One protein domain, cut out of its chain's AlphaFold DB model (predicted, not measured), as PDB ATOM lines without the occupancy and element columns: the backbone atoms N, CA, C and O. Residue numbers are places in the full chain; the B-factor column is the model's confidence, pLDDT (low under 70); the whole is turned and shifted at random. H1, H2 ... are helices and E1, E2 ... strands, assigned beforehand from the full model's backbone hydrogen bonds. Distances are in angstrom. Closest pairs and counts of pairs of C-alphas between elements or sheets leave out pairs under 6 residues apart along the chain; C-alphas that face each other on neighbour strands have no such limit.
ATOM      1  N   VAL A  21     163.240 183.641 104.130       86.06
ATOM      2  CA  VAL A  21     163.415 185.030 104.544       86.06
ATOM      3  C   VAL A  21     164.244 185.091 105.818       86.06
ATOM      4  O   VAL A  21     164.184 184.205 106.675       86.06
ATOM      5  N   ALA A  22     164.981 186.185 105.983       87.81
ATOM      6  CA  ALA A  22     165.463 186.606 107.284       87.81
ATOM      7  C   ALA A  22     164.275 187.216 108.029       87.81
ATOM      8  O   ALA A  22     163.835 188.324 107.722       87.81
ATOM      9  N   CYS A  23     163.732 186.472 108.983       88.62
ATOM     10  CA  CYS A  23     162.643 186.922 109.824       88.62
ATOM     11  C   CYS A  23     163.193 187.567 111.090       88.62
ATOM     12  O   CYS A  23     163.761 186.891 111.952       88.62
ATOM     13  N   GLN A  24     163.012 188.878 111.211       89.75
ATOM     14  CA  GLN A  24     163.277 189.597 112.448       89.75
ATOM     15  C   GLN A  24     162.073 189.439 113.377       89.75
ATOM     16  O   GLN A  24     161.053 190.106 113.200       89.75
ATOM     17  N   LEU A  25     162.192 188.543 114.355       84.19
ATOM     18  CA  LEU A  25     161.181 188.330 115.385       84.19
ATOM     19  C   LEU A  25     161.265 189.442 116.440       84.19
ATOM     20  O   LEU A  25     162.372 189.745 116.908       84.19
ATOM     21  N   PRO A  26     160.131 190.048 116.834       81.06
ATOM     22  CA  PRO A  26     160.130 191.068 117.870       81.06
ATOM     23  C   PRO A  26     160.479 190.454 119.235       81.06
ATOM     24  O   PRO A  26     160.280 189.249 119.433       81.06
ATOM     25  N   PRO A  27     160.972 191.267 120.190       79.25
ATOM     26  CA  PRO A  27     161.068 190.862 121.585       79.25
ATOM     27  C   PRO A  27     159.742 190.269 122.073       79.25
ATOM     28  O   PRO A  27     158.678 190.830 121.814       79.25
ATOM     29  N   GLN A  28     159.804 189.124 122.748       77.62
ATOM     30  CA  GLN A  28     158.617 188.409 123.218       77.62
ATOM     31  C   GLN A  28     158.460 188.618 124.719       77.62
ATOM     32  O   GLN A  28     159.388 188.358 125.485       77.62
ATOM     33  N   ILE A  29     157.278 189.044 125.155       74.06
ATOM     34  CA  ILE A  29     156.924 189.038 126.574       74.06
ATOM     35  C   ILE A  29     156.737 187.570 126.989       74.06
ATOM     36  O   ILE A  29     155.989 186.824 126.356       74.06
ATOM     37  N   ARG A  30     157.435 187.119 128.030       74.38
ATOM     38  CA  ARG A  30     157.385 185.736 128.520       74.38
ATOM     39  C   ARG A  30     157.048 185.722 130.001       74.38
ATOM     40  O   ARG A  30     157.549 186.543 130.763       74.38
ATOM     41  N   ARG A  31     156.196 184.783 130.412       75.75
ATOM     42  CA  ARG A  31     155.899 184.554 131.830       75.75
ATOM     43  C   ARG A  31     156.958 183.661 132.465       75.75
ATOM     44  O   ARG A  31     157.495 182.761 131.823       75.75
ATOM     45  N   LEU A  32     157.229 183.936 133.734       73.44
ATOM     46  CA  LEU A  32     158.135 183.209 134.605       73.44
ATOM     47  C   LEU A  32     157.390 182.920 135.913       73.44
ATOM     48  O   LEU A  32     157.133 183.818 136.716       73.44
ATOM     49  N   GLY A  33     156.976 181.670 136.116       72.69
ATOM     50  CA  GLY A  33     156.038 181.351 137.191       72.69
ATOM     51  C   GLY A  33     154.676 182.023 137.000       72.69
ATOM     52  O   GLY A  33     154.254 182.347 135.888       72.69
ATOM     53  N   ASN A  34     153.988 182.240 138.122       74.69
ATOM     54  CA  ASN A  34     152.685 182.907 138.146       74.69
ATOM     55  C   ASN A  34     152.784 184.432 138.322       74.69
ATOM     56  O   ASN A  34     151.807 185.123 138.047       74.69
ATOM     57  N   ASN A  35     153.936 184.944 138.772       74.56
ATOM     58  CA  ASN A  35     154.049 186.306 139.307       74.56
ATOM     59  C   ASN A  35     155.062 187.193 138.575       74.56
ATOM     60  O   ASN A  35     155.087 188.394 138.820       74.56
ATOM     61  N   ALA A  36     155.898 186.640 137.694       73.56
ATOM     62  CA  ALA A  36     156.906 187.414 136.982       73.56
ATOM     63  C   ALA A  36     156.699 187.326 135.470       73.56
ATOM     64  O   ALA A  36     156.319 186.294 134.916       73.56
ATOM     65  N   THR A  37     156.950 188.440 134.793       79.56
ATOM     66  CA  THR A  37     156.950 188.537 133.334       79.56
ATOM     67  C   THR A  37     158.232 189.245 132.922       79.56
ATOM     68  O   THR A  37     158.619 190.222 133.556       79.56
ATOM     69  N   TYR A  38     158.902 188.753 131.889       73.38
ATOM     70  CA  TYR A  38     160.150 189.322 131.396       73.38
ATOM     71  C   TYR A  38     160.117 189.491 129.878       73.38
ATOM     72  O   TYR A  38     159.353 188.824 129.176       73.38
ATOM     73  N   LEU A  39     160.951 190.396 129.368       77.81
ATOM     74  CA  LEU A  39     161.098 190.629 127.937       77.81
ATOM     75  C   LEU A  39     162.256 189.785 127.399       77.81
ATOM     76  O   LEU A  39     163.418 190.045 127.704       77.81
ATOM     77  N   ALA A  40     161.951 188.770 126.594       75.00
ATOM     78  CA  ALA A  40     162.964 188.044 125.842       75.00
ATOM     79  C   ALA A  40     163.415 188.879 124.640       75.00
ATOM     80  O   ALA A  40     162.584 189.440 123.924       75.00
ATOM     81  N   ALA A  41     164.727 188.940 124.407       74.44
ATOM     82  CA  ALA A  41     165.294 189.672 123.282       74.44
ATOM     83  C   ALA A  41     164.749 189.163 121.935       74.44
ATOM     84  O   ALA A  41     164.507 187.968 121.749       74.44
ATOM     85  N   GLY A  42     164.573 190.087 120.988       80.00
ATOM     86  CA  GLY A  42     164.255 189.738 119.606       80.00
ATOM     87  C   GLY A  42     165.402 188.959 118.956       80.00
ATOM     88  O   GLY A  42     166.559 189.080 119.358       80.00
ATOM     89  N   ARG A  43     165.087 188.166 117.931       81.44
ATOM     90  CA  ARG A  43     166.072 187.341 117.214       81.44
ATOM     91  C   ARG A  43     165.803 187.330 115.716       81.44
ATOM     92  O   ARG A  43     164.656 187.425 115.290       81.44
ATOM     93  N   ILE A  44     166.860 187.190 114.921       83.19
ATOM     94  CA  ILE A  44     166.750 186.974 113.474       83.19
ATOM     95  C   ILE A  44     166.843 185.472 113.210       83.19
ATOM     96  O   ILE A  44     167.802 184.827 113.640       83.19
ATOM     97  N   VAL A  45     165.854 184.922 112.506       80.00
ATOM     98  CA  VAL A  45     165.809 183.510 112.101       80.00
ATOM     99  C   VAL A  45     165.627 183.384 110.596       80.00
ATOM    100  O   VAL A  45     164.912 184.178 109.993       80.00
ATOM    101  N   THR A  46     166.237 182.370 109.988       81.75
ATOM    102  CA  THR A  46     165.924 181.994 108.604       81.75
ATOM    103  C   THR A  46     164.704 181.082 108.618       81.75
ATOM    104  O   THR A  46     164.763 179.985 109.173       81.75
ATOM    105  N   THR A  47     163.596 181.543 108.045       78.94
ATOM    106  CA  THR A  47     162.328 180.799 107.986       78.94
ATOM    107  C   THR A  47     161.547 181.129 106.706       78.94
ATOM    108  O   THR A  47     162.047 181.886 105.884       78.94
ATOM    109  N   THR A  48     160.358 180.570 106.480       83.19
ATOM    110  CA  THR A  48     159.503 180.954 105.342       83.19
ATOM    111  C   THR A  48     158.750 182.254 105.634       83.19
ATOM    112  O   THR A  48     158.470 182.584 106.790       83.19
ATOM    113  N   ALA A  49     158.365 183.004 104.598       82.25
ATOM    114  CA  ALA A  49     157.576 184.231 104.775       82.25
ATOM    115  C   ALA A  49     156.254 183.996 105.540       82.25
ATOM    116  O   ALA A  49     155.842 184.831 106.348       82.25
ATOM    117  N   ALA A  50     155.612 182.841 105.325       80.00
ATOM    118  CA  ALA A  50     154.396 182.448 106.034       80.00
ATOM    119  C   ALA A  50     154.642 182.228 107.537       80.00
ATOM    120  O   ALA A  50     153.927 182.805 108.356       80.00
ATOM    121  N   ASP A  51     155.681 181.467 107.905       80.12
ATOM    122  CA  ASP A  51     156.056 181.240 109.309       80.12
ATOM    123  C   ASP A  51     156.427 182.558 110.004       80.12
ATOM    124  O   ASP A  51     155.980 182.824 111.120       80.12
ATOM    125  N   CYS A  52     157.152 183.440 109.307       86.25
ATOM    126  CA  CYS A  52     157.508 184.752 109.839       86.25
ATOM    127  C   CYS A  52     156.278 185.594 110.206       86.25
ATOM    128  O   CYS A  52     156.244 186.205 111.277       86.25
ATOM    129  N   ARG A  53     155.245 185.587 109.353       84.88
ATOM    130  CA  ARG A  53     153.991 186.313 109.593       84.88
ATOM    131  C   ARG A  53     153.267 185.799 110.835       84.88
ATOM    132  O   ARG A  53     152.839 186.602 111.655       84.88
ATOM    133  N   VAL A  54     153.167 184.479 110.998       80.44
ATOM    134  CA  VAL A  54     152.503 183.859 112.161       80.44
ATOM    135  C   VAL A  54     153.239 184.184 113.465       80.44
ATOM    136  O   VAL A  54     152.623 184.367 114.515       80.44
ATOM    137  N   ARG A  55     154.564 184.320 113.403       83.06
ATOM    138  CA  ARG A  55     155.397 184.731 114.541       83.06
ATOM    139  C   ARG A  55     155.493 186.249 114.724       83.06
ATOM    140  O   ARG A  55     156.238 186.706 115.588       83.06
ATOM    141  N   GLY A  56     154.755 187.037 113.937       83.06
ATOM    142  CA  GLY A  56     154.707 188.497 114.060       83.06
ATOM    143  C   GLY A  56     156.025 189.185 113.699       83.06
ATOM    144  O   GLY A  56     156.281 190.308 114.134       83.06
ATOM    145  N   GLY A  57     156.888 188.501 112.947       85.75
ATOM    146  CA  GLY A  57     158.181 189.017 112.527       85.75
ATOM    147  C   GLY A  57     158.110 189.862 111.259       85.75
ATOM    148  O   GLY A  57     157.155 189.809 110.484       85.75
ATOM    149  N   ARG A  58     159.172 190.635 111.021       88.62
ATOM    150  CA  ARG A  58     159.380 191.360 109.762       88.62
ATOM    151  C   ARG A  58     160.247 190.512 108.841       88.62
ATOM    152  O   ARG A  58     161.391 190.210 109.177       88.62
ATOM    153  N   ALA A  59     159.693 190.121 107.700       89.75
ATOM    154  CA  ALA A  59     160.401 189.338 106.698       89.75
ATOM    155  C   ALA A  59     161.282 190.240 105.823       89.75
ATOM    156  O   ALA A  59     160.814 191.241 105.283       89.75
ATOM    157  N   LYS A  60     162.545 189.852 105.646       89.69
ATOM    158  CA  LYS A  60     163.453 190.409 104.642       89.69
ATOM    159  C   LYS A  60     163.888 189.296 103.695       89.69
ATOM    160  O   LYS A  60     164.319 188.239 104.156       89.69
ATOM    161  N   ALA A  61     163.808 189.538 102.390       82.56
ATOM    162  CA  ALA A  61     164.293 188.591 101.390       82.56
ATOM    163  C   ALA A  61     165.786 188.284 101.606       82.56
ATOM    164  O   ALA A  61     166.586 189.192 101.863       82.56
ATOM    165  N   LEU A  62     166.147 187.002 101.521       73.25
ATOM    166  CA  LEU A  62     167.538 186.558 101.525       73.25
ATOM    167  C   LEU A  62     168.043 186.417 100.084       73.25
ATOM    168  O   LEU A  62     167.286 185.985  99.216       73.25
ATOM    169  N   PRO A  63     169.317 186.749  99.808       70.94
ATOM    170  CA  PRO A  63     169.918 186.434  98.517       70.94
ATOM    171  C   PRO A  63     169.965 184.912  98.321       70.94
ATOM    172  O   PRO A  63     170.150 184.176  99.289       70.94
ATOM    173  N   ALA A  64     169.856 184.440  97.074       63.75
ATOM    174  CA  ALA A  64     169.763 183.009  96.743       63.75
ATOM    175  C   ALA A  64     170.876 182.150  97.379       63.75
ATOM    176  O   ALA A  64     170.620 181.044  97.843       63.75
ATOM    177  N   ALA A  65     172.091 182.696  97.508       61.50
ATOM    178  CA  ALA A  65     173.228 182.035  98.160       61.50
ATOM    179  C   ALA A  65     173.058 181.795  99.680       61.50
ATOM    180  O   ALA A  65     173.813 181.030 100.273       61.50
ATOM    181  N   GLN A  66     172.103 182.468 100.326       59.59
ATOM    182  CA  GLN A  66     171.792 182.365 101.760       59.59
ATOM    183  C   GLN A  66     170.383 181.809 102.013       59.59
ATOM    184  O   GLN A  66     170.003 181.596 103.164       59.59
ATOM    185  N   ALA A  67     169.620 181.548 100.950       56.91
ATOM    186  CA  ALA A  67     168.275 180.991 100.984       56.91
ATOM    187  C   ALA A  67     168.290 179.462 101.158       56.91
ATOM    188  O   ALA A  67     167.506 178.750 100.535       56.91
ATOM    189  N   SER A  68     169.184 178.936 102.004       57.28
ATOM    190  CA  SER A  68     169.092 177.536 102.414       57.28
ATOM    191  C   SER A  68     167.733 177.353 103.077       57.28
ATOM    192  O   SER A  68     167.488 177.921 104.146       57.28
ATOM    193  N   ALA A  69     166.844 176.617 102.407       51.88
ATOM    194  CA  ALA A  69     165.477 176.435 102.856       51.88
ATOM    195  C   ALA A  69     165.488 175.974 104.323       51.88
ATOM    196  O   ALA A  69     166.229 175.044 104.673       51.88
ATOM    197  N   PRO A  70     164.687 176.599 105.203       53.69
ATOM    198  CA  PRO A  70     164.409 176.012 106.501       53.69
ATOM    199  C   PRO A  70     163.936 174.587 106.232       53.69
ATOM    200  O   PRO A  70     163.114 174.383 105.337       53.69
ATOM    201  N   LYS A  71     164.452 173.597 106.966       50.12
ATOM    202  CA  LYS A  71     163.877 172.250 106.927       50.12
ATOM    203  C   LYS A  71     162.474 172.333 107.529       50.12
ATOM    204  O   LYS A  71     162.290 172.119 108.723       50.12
ATOM    205  N   VAL A  72     161.506 172.727 106.711       54.19
ATOM    206  CA  VAL A  72     160.088 172.568 106.994       54.19
ATOM    207  C   VAL A  72     159.863 171.064 106.980       54.19
ATOM    208  O   VAL A  72     160.287 170.381 106.046       54.19
ATOM    209  N   GLY A  73     159.286 170.530 108.057       55.12
ATOM    210  CA  GLY A  73     158.909 169.120 108.075       55.12
ATOM    211  C   GLY A  73     157.997 168.825 106.884       55.12
ATOM    212  O   GLY A  73     157.267 169.707 106.436       55.12
ATOM    213  N   ALA A  74     158.021 167.597 106.363       50.38
ATOM    214  CA  ALA A  74     157.170 167.199 105.234       50.38
ATOM    215  C   ALA A  74     155.661 167.432 105.492       50.38
ATOM    216  O   ALA A  74     154.865 167.444 104.561       50.38
ATOM    217  N   ASP A  75     155.276 167.661 106.752       55.34
ATOM    218  CA  ASP A  75     153.940 168.025 107.216       55.34
ATOM    219  C   ASP A  75     153.615 169.532 107.123       55.34
ATOM    220  O   ASP A  75     152.608 169.976 107.676       55.34
ATOM    221  N   GLY A  76     154.473 170.345 106.493       63.62
ATOM    222  CA  GLY A  76     154.335 171.807 106.498       63.62
ATOM    223  C   GLY A  76     154.497 172.407 107.900       63.62
ATOM    224  O   GLY A  76     154.075 173.537 108.152       63.62
ATOM    225  N   GLY A  77     155.057 171.636 108.837       76.31
ATOM    226  CA  GLY A  77     155.140 172.006 110.236       76.31
ATOM    227  C   GLY A  77     156.165 173.103 110.494       76.31
ATOM    228  O   GLY A  77     157.311 173.042 110.040       76.31
ATOM    229  N   MET A  78     155.759 174.088 111.288       83.75
ATOM    230  CA  MET A  78     156.612 175.151 111.801       83.75
ATOM    231  C   MET A  78     157.525 174.555 112.875       83.75
ATOM    232  O   MET A  78     157.072 174.166 113.951       83.75
ATOM    233  N   ALA A  79     158.822 174.439 112.598       88.50
ATOM    234  CA  ALA A  79     159.762 173.885 113.566       88.50
ATOM    235  C   ALA A  79     159.909 174.800 114.795       88.50
ATOM    236  O   ALA A  79     159.918 176.029 114.681       88.50
ATOM    237  N   VAL A  80     160.062 174.197 115.975       91.25
ATOM    238  CA  VAL A  80     160.408 174.936 117.196       91.25
ATOM    239  C   VAL A  80     161.838 175.455 117.061       91.25
ATOM    240  O   VAL A  80     162.755 174.683 116.768       91.25
ATOM    241  N   MET A  81     162.033 176.756 117.264       88.31
ATOM    242  CA  MET A  81     163.335 177.410 117.165       88.31
ATOM    243  C   MET A  81     163.998 177.507 118.536       88.31
ATOM    244  O   MET A  81     163.416 178.029 119.486       88.31
ATOM    245  N   VAL A  82     165.250 177.060 118.618       90.25
ATOM    246  CA  VAL A  82     166.054 177.062 119.849       90.25
ATOM    247  C   VAL A  82     167.221 178.036 119.740       90.25
ATOM    248  O   VAL A  82     167.770 178.232 118.653       90.25
ATOM    249  N   GLY A  83     167.623 178.630 120.864       88.31
ATOM    250  CA  GLY A  83     168.767 179.537 120.938       88.31
ATOM    251  C   GLY A  83     168.544 180.895 120.275       88.31
ATOM    252  O   GLY A  83     167.415 181.358 120.087       88.31
ATOM    253  N   GLY A  84     169.656 181.541 119.923       81.56
ATOM    254  CA  GLY A  84     169.692 182.916 119.417       81.56
ATOM    255  C   GLY A  84     170.310 183.919 120.386       81.56
ATOM    256  O   GLY A  84     170.524 185.062 119.998       81.56
ATOM    257  N   ASP A  85     170.651 183.480 121.597       77.00
ATOM    258  CA  ASP A  85     171.418 184.249 122.570       77.00
ATOM    259  C   ASP A  85     172.755 183.542 122.866       77.00
ATOM    260  O   ASP A  85     172.861 182.316 122.793       77.00
ATOM    261  N   ARG A  86     173.815 184.317 123.125       77.31
ATOM    262  CA  ARG A  86     175.170 183.786 123.376       77.31
ATOM    263  C   ARG A  86     175.454 183.503 124.850       77.31
ATOM    264  O   ARG A  86     176.444 182.842 125.139       77.31
ATOM    265  N   LYS A  87     174.657 184.067 125.750       81.69
ATOM    266  CA  LYS A  87     174.840 184.071 127.204       81.69
ATOM    267  C   LYS A  87     173.818 183.190 127.912       81.69
ATOM    268  O   LYS A  87     174.072 182.742 129.020       81.69
ATOM    269  N   THR A  88     172.675 182.952 127.282       82.50
ATOM    270  CA  THR A  88     171.556 182.225 127.875       82.50
ATOM    271  C   THR A  88     171.376 180.847 127.236       82.50
ATOM    272  O   THR A  88     171.632 180.678 126.042       82.50
ATOM    273  N   ALA A  89     170.908 179.876 128.030       87.94
ATOM    274  CA  ALA A  89     170.484 178.554 127.571       87.94
ATOM    275  C   ALA A  89     169.605 178.636 126.315       87.94
ATOM    276  O   ALA A  89     168.815 179.572 126.153       87.94
ATOM    277  N   ALA A  90     169.699 177.640 125.430       89.69
ATOM    278  CA  ALA A  90     168.921 177.634 124.196       89.69
ATOM    279  C   ALA A  90     167.404 177.682 124.445       89.69
ATOM    280  O   ALA A  90     166.675 178.266 123.636       89.69
ATOM    281  N   CYS A  91     166.951 177.106 125.560       91.19
ATOM    282  CA  CYS A  91     165.592 177.216 126.075       91.19
ATOM    283  C   CYS A  91     165.633 177.586 127.571       91.19
ATOM    284  O   CYS A  91     165.710 176.701 128.418       91.19
ATOM    285  N   PRO A  92     165.572 178.882 127.927       82.88
ATOM    286  CA  PRO A  92     165.827 179.346 129.299       82.88
ATOM    287  C   PRO A  92     164.703 179.114 130.306       82.88
ATOM    288  O   PRO A  92     164.828 179.485 131.468       82.88
ATOM    289  N   VAL A  93     163.572 178.581 129.860       87.81
ATOM    290  CA  VAL A  93     162.384 178.409 130.692       87.81
ATOM    291  C   VAL A  93     161.994 176.949 130.634       87.81
ATOM    292  O   VAL A  93     161.775 176.421 129.544       87.81
ATOM    293  N   SER A  94     161.882 176.312 131.791       89.44
ATOM    294  CA  SER A  94     161.259 175.004 131.936       89.44
ATOM    295  C   SER A  94     159.807 175.182 132.364       89.44
ATOM    296  O   SER A  94     159.347 176.279 132.691       89.44
ATOM    297  N   GLY A  95     159.040 174.109 132.324       92.06
ATOM    298  CA  GLY A  95     157.705 174.093 132.885       92.06
ATOM    299  C   GLY A  95     157.098 172.709 132.865       92.06
ATOM    300  O   GLY A  95     157.689 171.755 132.358       92.06
ATOM    301  N   ASN A  96     155.881 172.623 133.383       94.69
ATOM    302  CA  ASN A  96     155.135 171.378 133.458       94.69
ATOM    303  C   ASN A  96     153.749 171.561 132.855       94.69
ATOM    304  O   ASN A  96     153.133 172.627 132.973       94.69
ATOM    305  N   ILE A  97     153.247 170.499 132.230       96.19
ATOM    306  CA  ILE A  97     151.857 170.447 131.787       96.19
ATOM    307  C   ILE A  97     150.954 170.336 133.016       96.19
ATOM    308  O   ILE A  97     151.139 169.444 133.842       96.19
ATOM    309  N   VAL A  98     149.986 171.238 133.157       95.69
ATOM    310  CA  VAL A  98     149.094 171.293 134.326       95.69
ATOM    311  C   VAL A  98     147.657 171.594 133.923       95.69
ATOM    312  O   VAL A  98     147.408 172.094 132.834       95.69
ATOM    313  N   GLY A  99     146.714 171.354 134.838       95.00
ATOM    314  CA  GLY A  99     145.318 171.787 134.716       95.00
ATOM    315  C   GLY A  99     144.432 170.888 133.853       95.00
ATOM    316  O   GLY A  99     143.222 171.093 133.821       95.00
ATOM    317  N   LEU A 100     144.989 169.875 133.186       96.56
ATOM    318  CA  LEU A 100     144.199 168.960 132.367       96.56
ATOM    319  C   LEU A 100     143.233 168.149 133.237       96.56
ATOM    320  O   LEU A 100     143.574 167.742 134.350       96.56
ATOM    321  N   LYS A 101     142.043 167.856 132.704       96.38
ATOM    322  CA  LYS A 101     141.086 166.945 133.346       96.38
ATOM    323  C   LYS A 101     141.695 165.544 133.474       96.38
ATOM    324  O   LYS A 101     142.448 165.114 132.596       96.38
ATOM    325  N   ALA A 102     141.337 164.812 134.529       93.12
ATOM    326  CA  ALA A 102     141.738 163.417 134.701       93.12
ATOM    327  C   ALA A 102     141.426 162.579 133.442       93.12
ATOM    328  O   ALA A 102     140.347 162.701 132.862       93.12
ATOM    329  N   GLY A 103     142.395 161.772 133.003       90.31
ATOM    330  CA  GLY A 103     142.296 160.952 131.788       90.31
ATOM    331  C   GLY A 103     142.448 161.714 130.462       90.31
ATOM    332  O   GLY A 103     142.370 161.094 129.405       90.31
ATOM    333  N   SER A 104     142.673 163.033 130.487       95.31
ATOM    334  CA  SER A 104     142.918 163.836 129.284       95.31
ATOM    335  C   SER A 104     144.399 164.180 129.095       95.31
ATOM    336  O   SER A 104     145.227 164.000 129.987       95.31
ATOM    337  N   SER A 105     144.734 164.674 127.905       96.75
ATOM    338  CA  SER A 105     146.106 164.997 127.509       96.75
ATOM    339  C   SER A 105     146.145 166.241 126.626       96.75
ATOM    340  O   SER A 105     145.283 166.414 125.757       96.75
ATOM    341  N   LEU A 106     147.181 167.055 126.780       97.69
ATOM    342  CA  LEU A 106     147.459 168.200 125.926       97.69
ATOM    343  C   LEU A 106     148.008 167.734 124.580       97.69
ATOM    344  O   LEU A 106     148.947 166.950 124.519       97.69
ATOM    345  N   THR A 107     147.443 168.232 123.486       97.88
ATOM    346  CA  THR A 107     147.915 167.890 122.140       97.88
ATOM    347  C   THR A 107     149.131 168.729 121.754       97.88
ATOM    348  O   THR A 107     149.050 169.956 121.764       97.88
ATOM    349  N   VAL A 108     150.207 168.065 121.332       97.25
ATOM    350  CA  VAL A 108     151.372 168.687 120.688       97.25
ATOM    351  C   VAL A 108     151.128 168.750 119.187       97.25
ATOM    352  O   VAL A 108     150.664 167.777 118.583       97.25
ATOM    353  N   ARG A 109     151.422 169.894 118.573       96.19
ATOM    354  CA  ARG A 109     151.097 170.185 117.174       96.19
ATOM    355  C   ARG A 109     152.317 170.531 116.338       96.19
ATOM    356  O   ARG A 109     153.357 170.934 116.855       96.19
ATOM    357  N   ALA A 110     152.148 170.399 115.028       92.94
ATOM    358  CA  ALA A 110     153.138 170.763 114.023       92.94
ATOM    359  C   ALA A 110     153.340 172.276 113.856       92.94
ATOM    360  O   ALA A 110     154.287 172.687 113.202       92.94
ATOM    361  N   GLY A 111     152.477 173.101 114.445       91.19
ATOM    362  CA  GLY A 111     152.552 174.557 114.399       91.19
ATOM    363  C   GLY A 111     151.610 175.194 115.426       91.19
ATOM    364  O   GLY A 111     150.787 174.486 116.022       91.19
ATOM    365  N   PRO A 112     151.729 176.510 115.657       90.44
ATOM    366  CA  PRO A 112     150.852 177.264 116.539       90.44
ATOM    367  C   PRO A 112     149.449 177.362 115.932       90.44
ATOM    368  O   PRO A 112     149.234 178.012 114.915       90.44
ATOM    369  N   GLY A 113     148.477 176.697 116.548       89.25
ATOM    370  CA  GLY A 113     147.083 176.736 116.109       89.25
ATOM    371  C   GLY A 113     146.444 175.356 116.069       89.25
ATOM    372  O   GLY A 113     147.105 174.338 115.875       89.25
ATOM    373  N   THR A 114     145.123 175.301 116.220       90.69
ATOM    374  CA  THR A 114     144.370 174.038 116.178       90.69
ATOM    375  C   THR A 114     144.257 173.438 114.776       90.69
ATOM    376  O   THR A 114     144.007 172.236 114.674       90.69
ATOM    377  N   GLY A 115     144.497 174.235 113.729       89.25
ATOM    378  CA  GLY A 115     144.545 173.789 112.332       89.25
ATOM    379  C   GLY A 115     145.813 173.018 111.952       89.25
ATOM    380  O   GLY A 115     145.839 172.372 110.910       89.25
ATOM    381  N   HIS A 116     146.855 173.031 112.789       90.88
ATOM    382  CA  HIS A 116     148.061 172.247 112.532       90.88
ATOM    383  C   HIS A 116     147.899 170.787 112.951       90.88
ATOM    384  O   HIS A 116     147.285 170.476 113.985       90.88
ATOM    385  N   ALA A 117     148.528 169.906 112.166       92.00
ATOM    386  CA  ALA A 117     148.552 168.471 112.397       92.00
ATOM    387  C   ALA A 117     148.988 168.137 113.830       92.00
ATOM    388  O   ALA A 117     149.868 168.776 114.418       92.00
ATOM    389  N   ARG A 118     148.342 167.123 114.402       95.06
ATOM    390  CA  ARG A 118     148.694 166.596 115.720       95.06
ATOM    391  C   ARG A 118     149.941 165.731 115.592       95.06
ATOM    392  O   ARG A 118     149.999 164.894 114.699       95.06
ATOM    393  N   ARG A 119     150.893 165.907 116.505       93.44
ATOM    394  CA  ARG A 119     152.146 165.143 116.554       93.44
ATOM    395  C   ARG A 119     152.220 164.212 117.756       93.44
ATOM    396  O   ARG A 119     152.678 163.091 117.614       93.44
ATOM    397  N   ASP A 120     151.749 164.668 118.915       95.94
ATOM    398  CA  ASP A 120     151.879 163.916 120.167       95.94
ATOM    399  C   ASP A 120     150.811 164.333 121.198       95.94
ATOM    400  O   ASP A 120     149.983 165.220 120.936       95.94
ATOM    401  N   ARG A 121     150.806 163.692 122.370       97.25
ATOM    402  CA  ARG A 121     149.952 164.004 123.518       97.25
ATOM    403  C   ARG A 121     150.738 163.946 124.832       97.25
ATOM    404  O   ARG A 121     151.365 162.940 125.133       97.25
ATOM    405  N   LEU A 122     150.627 164.991 125.652       97.31
ATOM    406  CA  LEU A 122     151.288 165.088 126.955       97.31
ATOM    407  C   LEU A 122     150.272 165.041 128.098       97.31
ATOM    408  O   LEU A 122     149.256 165.736 128.064       97.31
ATOM    409  N   ALA A 123     150.553 164.240 129.121       96.31
ATOM    410  CA  ALA A 123     149.763 164.190 130.349       96.31
ATOM    411  C   ALA A 123     150.158 165.309 131.330       96.31
ATOM    412  O   ALA A 123     151.212 165.934 131.182       96.31
ATOM    413  N   ASN A 124     149.331 165.528 132.360       96.44
ATOM    414  CA  ASN A 124     149.698 166.382 133.495       96.44
ATOM    415  C   ASN A 124     151.023 165.920 134.124       96.44
ATOM    416  O   ASN A 124     151.326 164.730 134.165       96.44
ATOM    417  N   GLY A 125     151.798 166.875 134.631       93.94
ATOM    418  CA  GLY A 125     153.095 166.656 135.262       93.94
ATOM    419  C   GLY A 125     154.263 166.571 134.281       93.94
ATOM    420  O   GLY A 125     155.400 166.763 134.709       93.94
ATOM    421  N   ARG A 126     154.022 166.360 132.977       95.81
ATOM    422  CA  ARG A 126     155.108 166.225 131.998       95.81
ATOM    423  C   ARG A 126     155.964 167.491 131.938       95.81
ATOM    424  O   ARG A 126     155.445 168.565 131.639       95.81
ATOM    425  N   SER A 127     157.262 167.333 132.189       94.06
ATOM    426  CA  SER A 127     158.258 168.400 132.086       94.06
ATOM    427  C   SER A 127     158.564 168.747 130.630       94.06
ATOM    428  O   SER A 127     158.694 167.864 129.778       94.06
ATOM    429  N   VAL A 128     158.696 170.042 130.358       95.50
ATOM    430  CA  VAL A 128     158.973 170.614 129.038       95.50
ATOM    431  C   VAL A 128     159.938 171.798 129.160       95.50
ATOM    432  O   VAL A 128     159.982 172.476 130.184       95.50
ATOM    433  N   PHE A 129     160.670 172.088 128.091       94.50
ATOM    434  CA  PHE A 129     161.455 173.307 127.912       94.50
ATOM    435  C   PHE A 129     160.749 174.212 126.908       94.50
ATOM    436  O   PHE A 129     160.391 173.776 125.816       94.50
ATOM    437  N   VAL A 130     160.558 175.480 127.252       93.00
ATOM    438  CA  VAL A 130     159.924 176.477 126.390       93.00
ATOM    439  C   VAL A 130     161.000 177.241 125.622       93.00
ATOM    440  O   VAL A 130     161.786 178.004 126.194       93.00
ATOM    441  N   CYS A 131     160.997 177.082 124.305       91.00
ATOM    442  CA  CYS A 131     162.049 177.558 123.405       91.00
ATOM    443  C   CYS A 131     161.572 178.665 122.454       91.00
ATOM    444  O   CYS A 131     162.366 179.458 121.939       91.00
ATOM    445  N   ASP A 132     160.265 178.711 122.210       89.81
ATOM    446  CA  ASP A 132     159.659 179.519 121.160       89.81
ATOM    447  C   ASP A 132     158.237 179.947 121.527       89.81
ATOM    448  O   ASP A 132     157.646 179.421 122.475       89.81
ATOM    449  N   GLY A 133     157.674 180.877 120.760       88.12
ATOM    450  CA  GLY A 133     156.322 181.380 120.981       88.12
ATOM    451  C   GLY A 133     155.692 181.959 119.719       88.12
ATOM    452  O   GLY A 133     156.394 182.386 118.800       88.12
ATOM    453  N   SER A 134     154.362 181.935 119.666       87.25
ATOM    454  CA  SER A 134     153.577 182.648 118.656       87.25
ATOM    455  C   SER A 134     153.435 184.127 119.015       87.25
ATOM    456  O   SER A 134     153.550 184.503 120.181       87.25
ATOM    457  N   ALA A 135     153.148 184.970 118.017       80.81
ATOM    458  CA  ALA A 135     153.021 186.418 118.210       80.81
ATOM    459  C   ALA A 135     151.909 186.814 119.189       80.81
ATOM    460  O   ALA A 135     152.045 187.774 119.938       80.81
ATOM    461  N   ASP A 136     150.810 186.063 119.168       82.81
ATOM    462  CA  ASP A 136     149.655 186.240 120.050       82.81
ATOM    463  C   ASP A 136     149.869 185.639 121.448       82.81
ATOM    464  O   ASP A 136     148.974 185.694 122.288       82.81
ATOM    465  N   GLN A 137     151.039 185.034 121.692       86.44
ATOM    466  CA  GLN A 137     151.411 184.364 122.938       86.44
ATOM    467  C   GLN A 137     150.475 183.210 123.339       86.44
ATOM    468  O   GLN A 137     150.586 182.677 124.445       86.44
ATOM    469  N   ALA A 138     149.572 182.782 122.453       91.00
ATOM    470  CA  ALA A 138     148.632 181.700 122.720       91.00
ATOM    471  C   ALA A 138     149.286 180.317 122.589       91.00
ATOM    472  O   ALA A 138     148.770 179.330 123.128       91.00
ATOM    473  N   TRP A 139     150.428 180.236 121.899       93.88
ATOM    474  CA  TRP A 139     151.143 178.997 121.623       93.88
ATOM    475  C   TRP A 139     152.609 179.082 122.017       93.88
ATOM    476  O   TRP A 139     153.308 180.052 121.728       93.88
ATOM    477  N   LEU A 140     153.084 178.005 122.632       94.69
ATOM    478  CA  LEU A 140     154.473 177.819 123.019       94.69
ATOM    479  C   LEU A 140     155.093 176.715 122.172       94.69
ATOM    480  O   LEU A 140     154.528 175.623 122.064       94.69
ATOM    481  N   GLY A 141     156.267 176.989 121.609       94.50
ATOM    482  CA  GLY A 141     157.115 175.960 121.027       94.50
ATOM    483  C   GLY A 141     157.967 175.330 122.119       94.50
ATOM    484  O   GLY A 141     158.761 176.014 122.777       94.50
ATOM    485  N   ILE A 142     157.780 174.029 122.318       96.12
ATOM    486  CA  ILE A 142     158.411 173.261 123.384       96.12
ATOM    487  C   ILE A 142     159.346 172.186 122.838       96.12
ATOM    488  O   ILE A 142     159.096 171.600 121.783       96.12
ATOM    489  N   VAL A 143     160.394 171.902 123.606       96.81
ATOM    490  CA  VAL A 143     161.212 170.689 123.513       96.81
ATOM    491  C   VAL A 143     160.963 169.885 124.780       96.81
ATOM    492  O   VAL A 143     160.898 170.458 125.865       96.81
ATOM    493  N   TYR A 144     160.794 168.574 124.673       96.38
ATOM    494  CA  TYR A 144     160.511 167.742 125.836       96.38
ATOM    495  C   TYR A 144     161.157 166.366 125.707       96.38
ATOM    496  O   TYR A 144     161.117 165.767 124.625       96.38
ATOM    497  N   PRO A 145     161.742 165.848 126.801       95.50
ATOM    498  CA  PRO A 145     162.313 164.512 126.797       95.50
ATOM    499  C   PRO A 145     161.226 163.495 126.448       95.50
ATOM    500  O   PRO A 145     160.052 163.714 126.753       95.50
ATOM    501  N   THR A 146     161.579 162.384 125.805       92.62
ATOM    502  CA  THR A 146     160.660 161.244 125.613       92.62
ATOM    503  C   THR A 146     160.906 160.155 126.651       92.62
ATOM    504  O   THR A 146     160.000 159.381 126.944       92.62
ATOM    505  N   ARG A 147     162.082 160.164 127.288       91.38
ATOM    506  CA  ARG A 147     162.470 159.291 128.402       91.38
ATOM    507  C   ARG A 147     162.905 160.133 129.594       91.38
ATOM    508  O   ARG A 147     163.470 161.207 129.409       91.38
ATOM    509  N   ASP A 148     162.652 159.661 130.804       85.19
ATOM    510  CA  ASP A 148     163.035 160.406 132.002       85.19
ATOM    511  C   ASP A 148     164.564 160.553 132.087       85.19
ATOM    512  O   ASP A 148     165.307 159.648 131.712       85.19
ATOM    513  N   GLY A 149     165.032 161.731 132.506       84.56
ATOM    514  CA  GLY A 149     166.463 162.062 132.565       84.56
ATOM    515  C   GLY A 149     167.154 162.262 131.208       84.56
ATOM    516  O   GLY A 149     168.366 162.456 131.175       84.56
ATOM    517  N   GLN A 150     166.426 162.223 130.086       93.44
ATOM    518  CA  GLN A 150     167.015 162.440 128.765       93.44
ATOM    519  C   GLN A 150     167.502 163.888 128.594       93.44
ATOM    520  O   GLN A 150     166.710 164.828 128.679       93.44
ATOM    521  N   ASP A 151     168.784 164.046 128.263       92.88
ATOM    522  CA  ASP A 151     169.352 165.329 127.851       92.88
ATOM    523  C   ASP A 151     168.851 165.719 126.449       92.88
ATOM    524  O   ASP A 151     168.961 164.954 125.485       92.88
ATOM    525  N   CYS A 152     168.282 166.920 126.345       94.12
ATOM    526  CA  CYS A 152     167.747 167.481 125.110       94.12
ATOM    527  C   CYS A 152     168.701 168.460 124.409       94.12
ATOM    528  O   CYS A 152     168.366 168.919 123.312       94.12
ATOM    529  N   GLY A 153     169.849 168.792 125.008       92.75
ATOM    530  CA  GLY A 153     170.839 169.721 124.462       92.75
ATOM    531  C   GLY A 153     170.323 171.156 124.328       92.75
ATOM    532  O   GLY A 153     170.648 171.844 123.356       92.75
ATOM    533  N   VAL A 154     169.451 171.583 125.248       92.50
ATOM    534  CA  VAL A 154     168.799 172.911 125.230       92.50
ATOM    535  C   VAL A 154     169.094 173.772 126.460       92.50
ATOM    536  O   VAL A 154     168.663 174.924 126.530       92.50
ATOM    537  N   ASP A 155     169.832 173.221 127.411       87.69
ATOM    538  CA  ASP A 155     170.309 173.846 128.644       87.69
ATOM    539  C   ASP A 155     171.564 174.711 128.420       87.69
ATOM    540  O   ASP A 155     171.803 175.663 129.156       87.69
ATOM    541  N   GLN A 156     172.324 174.452 127.354       86.88
ATOM    542  CA  GLN A 156     173.497 175.241 126.973       86.88
ATOM    543  C   GLN A 156     173.181 176.332 125.930       86.88
ATOM    544  O   GLN A 156     172.257 176.175 125.121       86.88
ATOM    545  N   PRO A 157     173.946 177.444 125.884       89.50
ATOM    546  CA  PRO A 157     173.757 178.484 124.877       89.50
ATOM    547  C   PRO A 157     174.004 178.006 123.443       89.50
ATOM    548  O   PRO A 157     175.089 177.546 123.080       89.50
ATOM    549  N   ILE A 158     173.016 178.224 122.570       89.62
ATOM    550  CA  ILE A 158     173.155 178.055 121.119       89.62
ATOM    551  C   ILE A 158     173.193 179.442 120.471       89.62
ATOM    552  O   ILE A 158     172.170 180.114 120.323       89.62
ATOM    553  N   LYS A 159     174.392 179.848 120.030       84.44
ATOM    554  CA  LYS A 159     174.687 181.213 119.547       84.44
ATOM    555  C   LYS A 159     173.793 181.693 118.401       84.44
ATOM    556  O   LYS A 159     173.551 182.890 118.286       84.44
ATOM    557  N   LYS A 160     173.382 180.792 117.504       82.94
ATOM    558  CA  LYS A 160     172.542 181.109 116.341       82.94
ATOM    559  C   LYS A 160     171.236 180.346 116.453       82.94
ATOM    560  O   LYS A 160     171.263 179.121 116.545       82.94
ATOM    561  N   ALA A 161     170.121 181.069 116.414       83.69
ATOM    562  CA  ALA A 161     168.808 180.452 116.439       83.69
ATOM    563  C   ALA A 161     168.653 179.476 115.264       83.69
ATOM    564  O   ALA A 161     169.028 179.791 114.133       83.69
ATOM    565  N   ARG A 162     168.125 178.284 115.538       85.25
ATOM    566  CA  ARG A 162     167.963 177.218 114.541       85.25
ATOM    567  C   ARG A 162     166.759 176.325 114.855       85.25
ATOM    568  O   ARG A 162     166.371 176.261 116.023       85.25
ATOM    569  N   PRO A 163     166.201 175.619 113.858       88.19
ATOM    570  CA  PRO A 163     165.214 174.572 114.101       88.19
ATOM    571  C   PRO A 163     165.778 173.493 115.027       88.19
ATOM    572  O   PRO A 163     166.930 173.075 114.864       88.19
ATOM    573  N   TYR A 164     164.979 173.028 115.984       91.00
ATOM    574  CA  TYR A 164     165.335 171.866 116.791       91.00
ATOM    575  C   TYR A 164     165.305 170.590 115.944       91.00
ATOM    576  O   TYR A 164     164.364 170.385 115.178       91.00
ATOM    577  N   ALA A 165     166.327 169.742 116.071       84.00
ATOM    578  CA  ALA A 165     166.500 168.578 115.198       84.00
ATOM    579  C   ALA A 165     166.544 167.230 115.937       84.00
ATOM    580  O   ALA A 165     166.193 166.221 115.338       84.00
ATOM    581  N   ALA A 166     167.001 167.202 117.192       82.69
ATOM    582  CA  ALA A 166     167.230 166.010 118.019       82.69
ATOM    583  C   ALA A 166     167.927 166.454 119.326       82.69
ATOM    584  O   ALA A 166     168.452 167.574 119.355       82.69
ATOM    585  N   PRO A 167     168.018 165.606 120.370       92.94
ATOM    586  CA  PRO A 167     167.543 164.213 120.469       92.94
ATOM    587  C   PRO A 167     166.128 164.029 121.039       92.94
ATOM    588  O   PRO A 167     165.617 162.912 121.055       92.94
ATOM    589  N   CYS A 168     165.496 165.087 121.533       96.00
ATOM    590  CA  CYS A 168     164.173 165.021 122.150       96.00
ATOM    591  C   CYS A 168     163.037 165.239 121.140       96.00
ATOM    592  O   CYS A 168     163.266 165.497 119.957       96.00
ATOM    593  N   ALA A 169     161.794 165.143 121.611       96.00
ATOM    594  CA  ALA A 169     160.632 165.525 120.819       96.00
ATOM    595  C   ALA A 169     160.375 167.037 120.928       96.00
ATOM    596  O   ALA A 169     160.783 167.688 121.895       96.00
ATOM    597  N   ALA A 170     159.709 167.605 119.921       95.44
ATOM    598  CA  ALA A 170     159.381 169.025 119.889       95.44
ATOM    599  C   ALA A 170     158.096 169.318 119.111       95.44
ATOM    600  O   ALA A 170     157.746 168.634 118.143       95.44
ATOM    601  N   GLY A 171     157.418 170.393 119.502       95.25
ATOM    602  CA  GLY A 171     156.233 170.890 118.813       95.25
ATOM    603  C   GLY A 171     155.565 172.040 119.553       95.25
ATOM    604  O   GLY A 171     156.151 172.643 120.447       95.25
ATOM    605  N   TRP A 172     154.331 172.344 119.164       96.25
ATOM    606  CA  TRP A 172     153.586 173.499 119.659       96.25
ATOM    607  C   TRP A 172     152.423 173.086 120.547       96.25
ATOM    608  O   TRP A 172     151.660 172.180 120.204       96.25
ATOM    609  N   VAL A 173     152.262 173.776 121.671       97.50
ATOM    610  CA  VAL A 173     151.182 173.547 122.638       97.50
ATOM    611  C   VAL A 173     150.512 174.858 123.027       97.50
ATOM    612  O   VAL A 173     151.119 175.923 122.936       97.50
ATOM    613  N   ASN A 174     149.255 174.788 123.465       96.19
ATOM    614  CA  ASN A 174     148.550 175.964 123.967       96.19
ATOM    615  C   ASN A 174     149.160 176.414 125.308       96.19
ATOM    616  O   ASN A 174     149.324 175.605 126.225       96.19
ATOM    617  N   ALA A 175     149.482 177.705 125.408       93.38
ATOM    618  CA  ALA A 175     150.212 178.288 126.530       93.38
ATOM    619  C   ALA A 175     149.472 178.173 127.873       93.38
ATOM    620  O   ALA A 175     150.112 178.079 128.918       93.38
ATOM    621  N   GLY A 176     148.134 178.123 127.861       94.00
ATOM    622  CA  GLY A 176     147.305 178.068 129.070       94.00
ATOM    623  C   GLY A 176     147.492 176.804 129.914       94.00
ATOM    624  O   GLY A 176     147.112 176.791 131.083       94.00
ATOM    625  N   TRP A 177     148.111 175.765 129.350       95.75
ATOM    626  CA  TRP A 177     148.338 174.479 130.015       95.75
ATOM    627  C   TRP A 177     149.788 174.259 130.450       95.75
ATOM    628  O   TRP A 177     150.110 173.192 130.964       95.75
ATOM    629  N   VAL A 178     150.671 175.240 130.242       94.81
ATOM    630  CA  VAL A 178     152.082 175.148 130.634       94.81
ATOM    631  C   VAL A 178     152.328 176.073 131.814       94.81
ATOM    632  O   VAL A 178     152.219 177.294 131.702       94.81
ATOM    633  N   ARG A 179     152.698 175.501 132.961       92.44
ATOM    634  CA  ARG A 179     153.179 176.283 134.100       92.44
ATOM    635  C   ARG A 179     154.687 176.411 134.006       92.44
ATOM    636  O   ARG A 179     155.405 175.459 134.285       92.44
ATOM    637  N   THR A 180     155.148 177.574 133.568       88.44
ATOM    638  CA  THR A 180     156.571 177.881 133.403       88.44
ATOM    639  C   THR A 180     157.241 178.194 134.728       88.44
ATOM    640  O   THR A 180     156.640 178.863 135.565       88.44
ATOM    641  N   GLN A 181     158.498 177.812 134.884       77.31
ATOM    642  CA  GLN A 181     159.364 178.155 136.007       77.31
ATOM    643  C   GLN A 181     160.749 178.551 135.462       77.31
ATOM    644  O   GLN A 181     161.104 178.161 134.344       77.31
ATOM    645  N   PRO A 182     161.528 179.367 136.194       67.69
ATOM    646  CA  PRO A 182     162.929 179.571 135.851       67.69
ATOM    647  C   PRO A 182     163.665 178.232 135.855       67.69
ATOM    648  O   PRO A 182     163.460 177.422 136.757       67.69
ATOM    649  N   VAL A 183     164.532 178.008 134.867       62.59
ATOM    650  CA  VAL A 183     165.500 176.910 134.945       62.59
ATOM    651  C   VAL A 183     166.539 177.317 135.995       62.59
ATOM    652  O   VAL A 183     167.350 178.181 135.694       62.59
TER     653      VAL A 183
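Overview. This is residues 21 to 183 of the 186 residues of an uncharacterized protein of Xanthomonadaceae bacterium (UniProt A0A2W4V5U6). A strongly twisted sheet of five strands makes the main body, with two strand hairpins, E2-E3 and E7-E8, each packed on part of it with strands crossed; at one end of the long axis a small lobe holds the sheet E4-E1-E5 with the short helix H1 over it. E1 bends and runs on into E2, and E3 into E4, joining lobe and body. The printed part has 163 residues, with twelve named strands and one named helix in the order E1 to E4, H1, E5 to E12; the class is mostly strand, with under half of the residues in named elements. The large sheet's order is E11, E10, E9, E6, E12, all antiparallel. The whole is compact, radius of gyration of the C-alphas 15.1 A, yet elongated, spanning 51 by 33 by 29 A.

Arrangement. E1, residues 21 to 25, has as antiparallel neighbours E4, residues 43 to 48, and E5, residues 58 to 61; within hydrogen-bond range are N 23 and O 45, 2.8 A, and N 22 and O 60, 2.8 A. H1, residues 49 to 54, is on this sheet at a height over the sheet of 8.5 A, with Cys 23 and Cys 52 the closest C-alphas of E1 and H1, 5.6 A apart. Every O i to N i+4 pair in H1 is within hydrogen-bond range. E4, H1 and E5 form a split strand-helix-strand unit, its strands running the same way with E1 between them, and its crossover is right-handed. E1 runs on at 48 degrees into E2, residues 28 to 32, which forms a hairpin with E3, residues 36 to 40 (N 30 and O 38, 2.8 A). E3 runs on into E4 at 68 degrees. E6, residues 93 to 97, has as antiparallel neighbours E9, residues 127 to 133 (N 128 and O 95, 2.8 A), and E12, residues 178 to 182 (N 181 and O 94, 2.8 A). E7, residues 106 to 109, and E8, residues 118 to 122, are a hairpin (N 106 and O 122, 2.8 A). E9, E10, residues 139 to 144, and E11, residues 169 to 174, form a meander, each strand the antiparallel neighbour of the one before (N 131 and O 141, 2.9 A; N 142 and O 171, 2.8 A). Three sheets form a stack, face to face in turn: the large sheet faces E2-E3, strands at 76 degrees, and E7-E8, strands at 75 degrees. The closest C-alphas of E2 and E12 are those of Leu 32 and Gln 181, 5.4 A; of E7 and E11, those of Arg 109 and Trp 172, 4.8 A.

Along the chain. E1 begins at C-alpha 21, (163.415, 185.030, 104.544). From first to last C-alpha E9 measures 17.2 A, E11 16.3 A, E10 15.2 A and E4 15.0 A. E12 ends at C-alpha 182, (162.929, 179.571, 135.851).

Size, cuts and confidence. The two C-alphas farthest apart, of Ala 65 and Ala 102, are 51.7 A apart. The printed part has no cut. The long links are E5 to E6, 31 residues, and E10 to E11, 24 residues; within them residues 81 to 82 pair antiparallel with residues 162 to 163. Mean pLDDT of the printed part is 85.1; residues 64 to 76 and 182 to 183 are under 70.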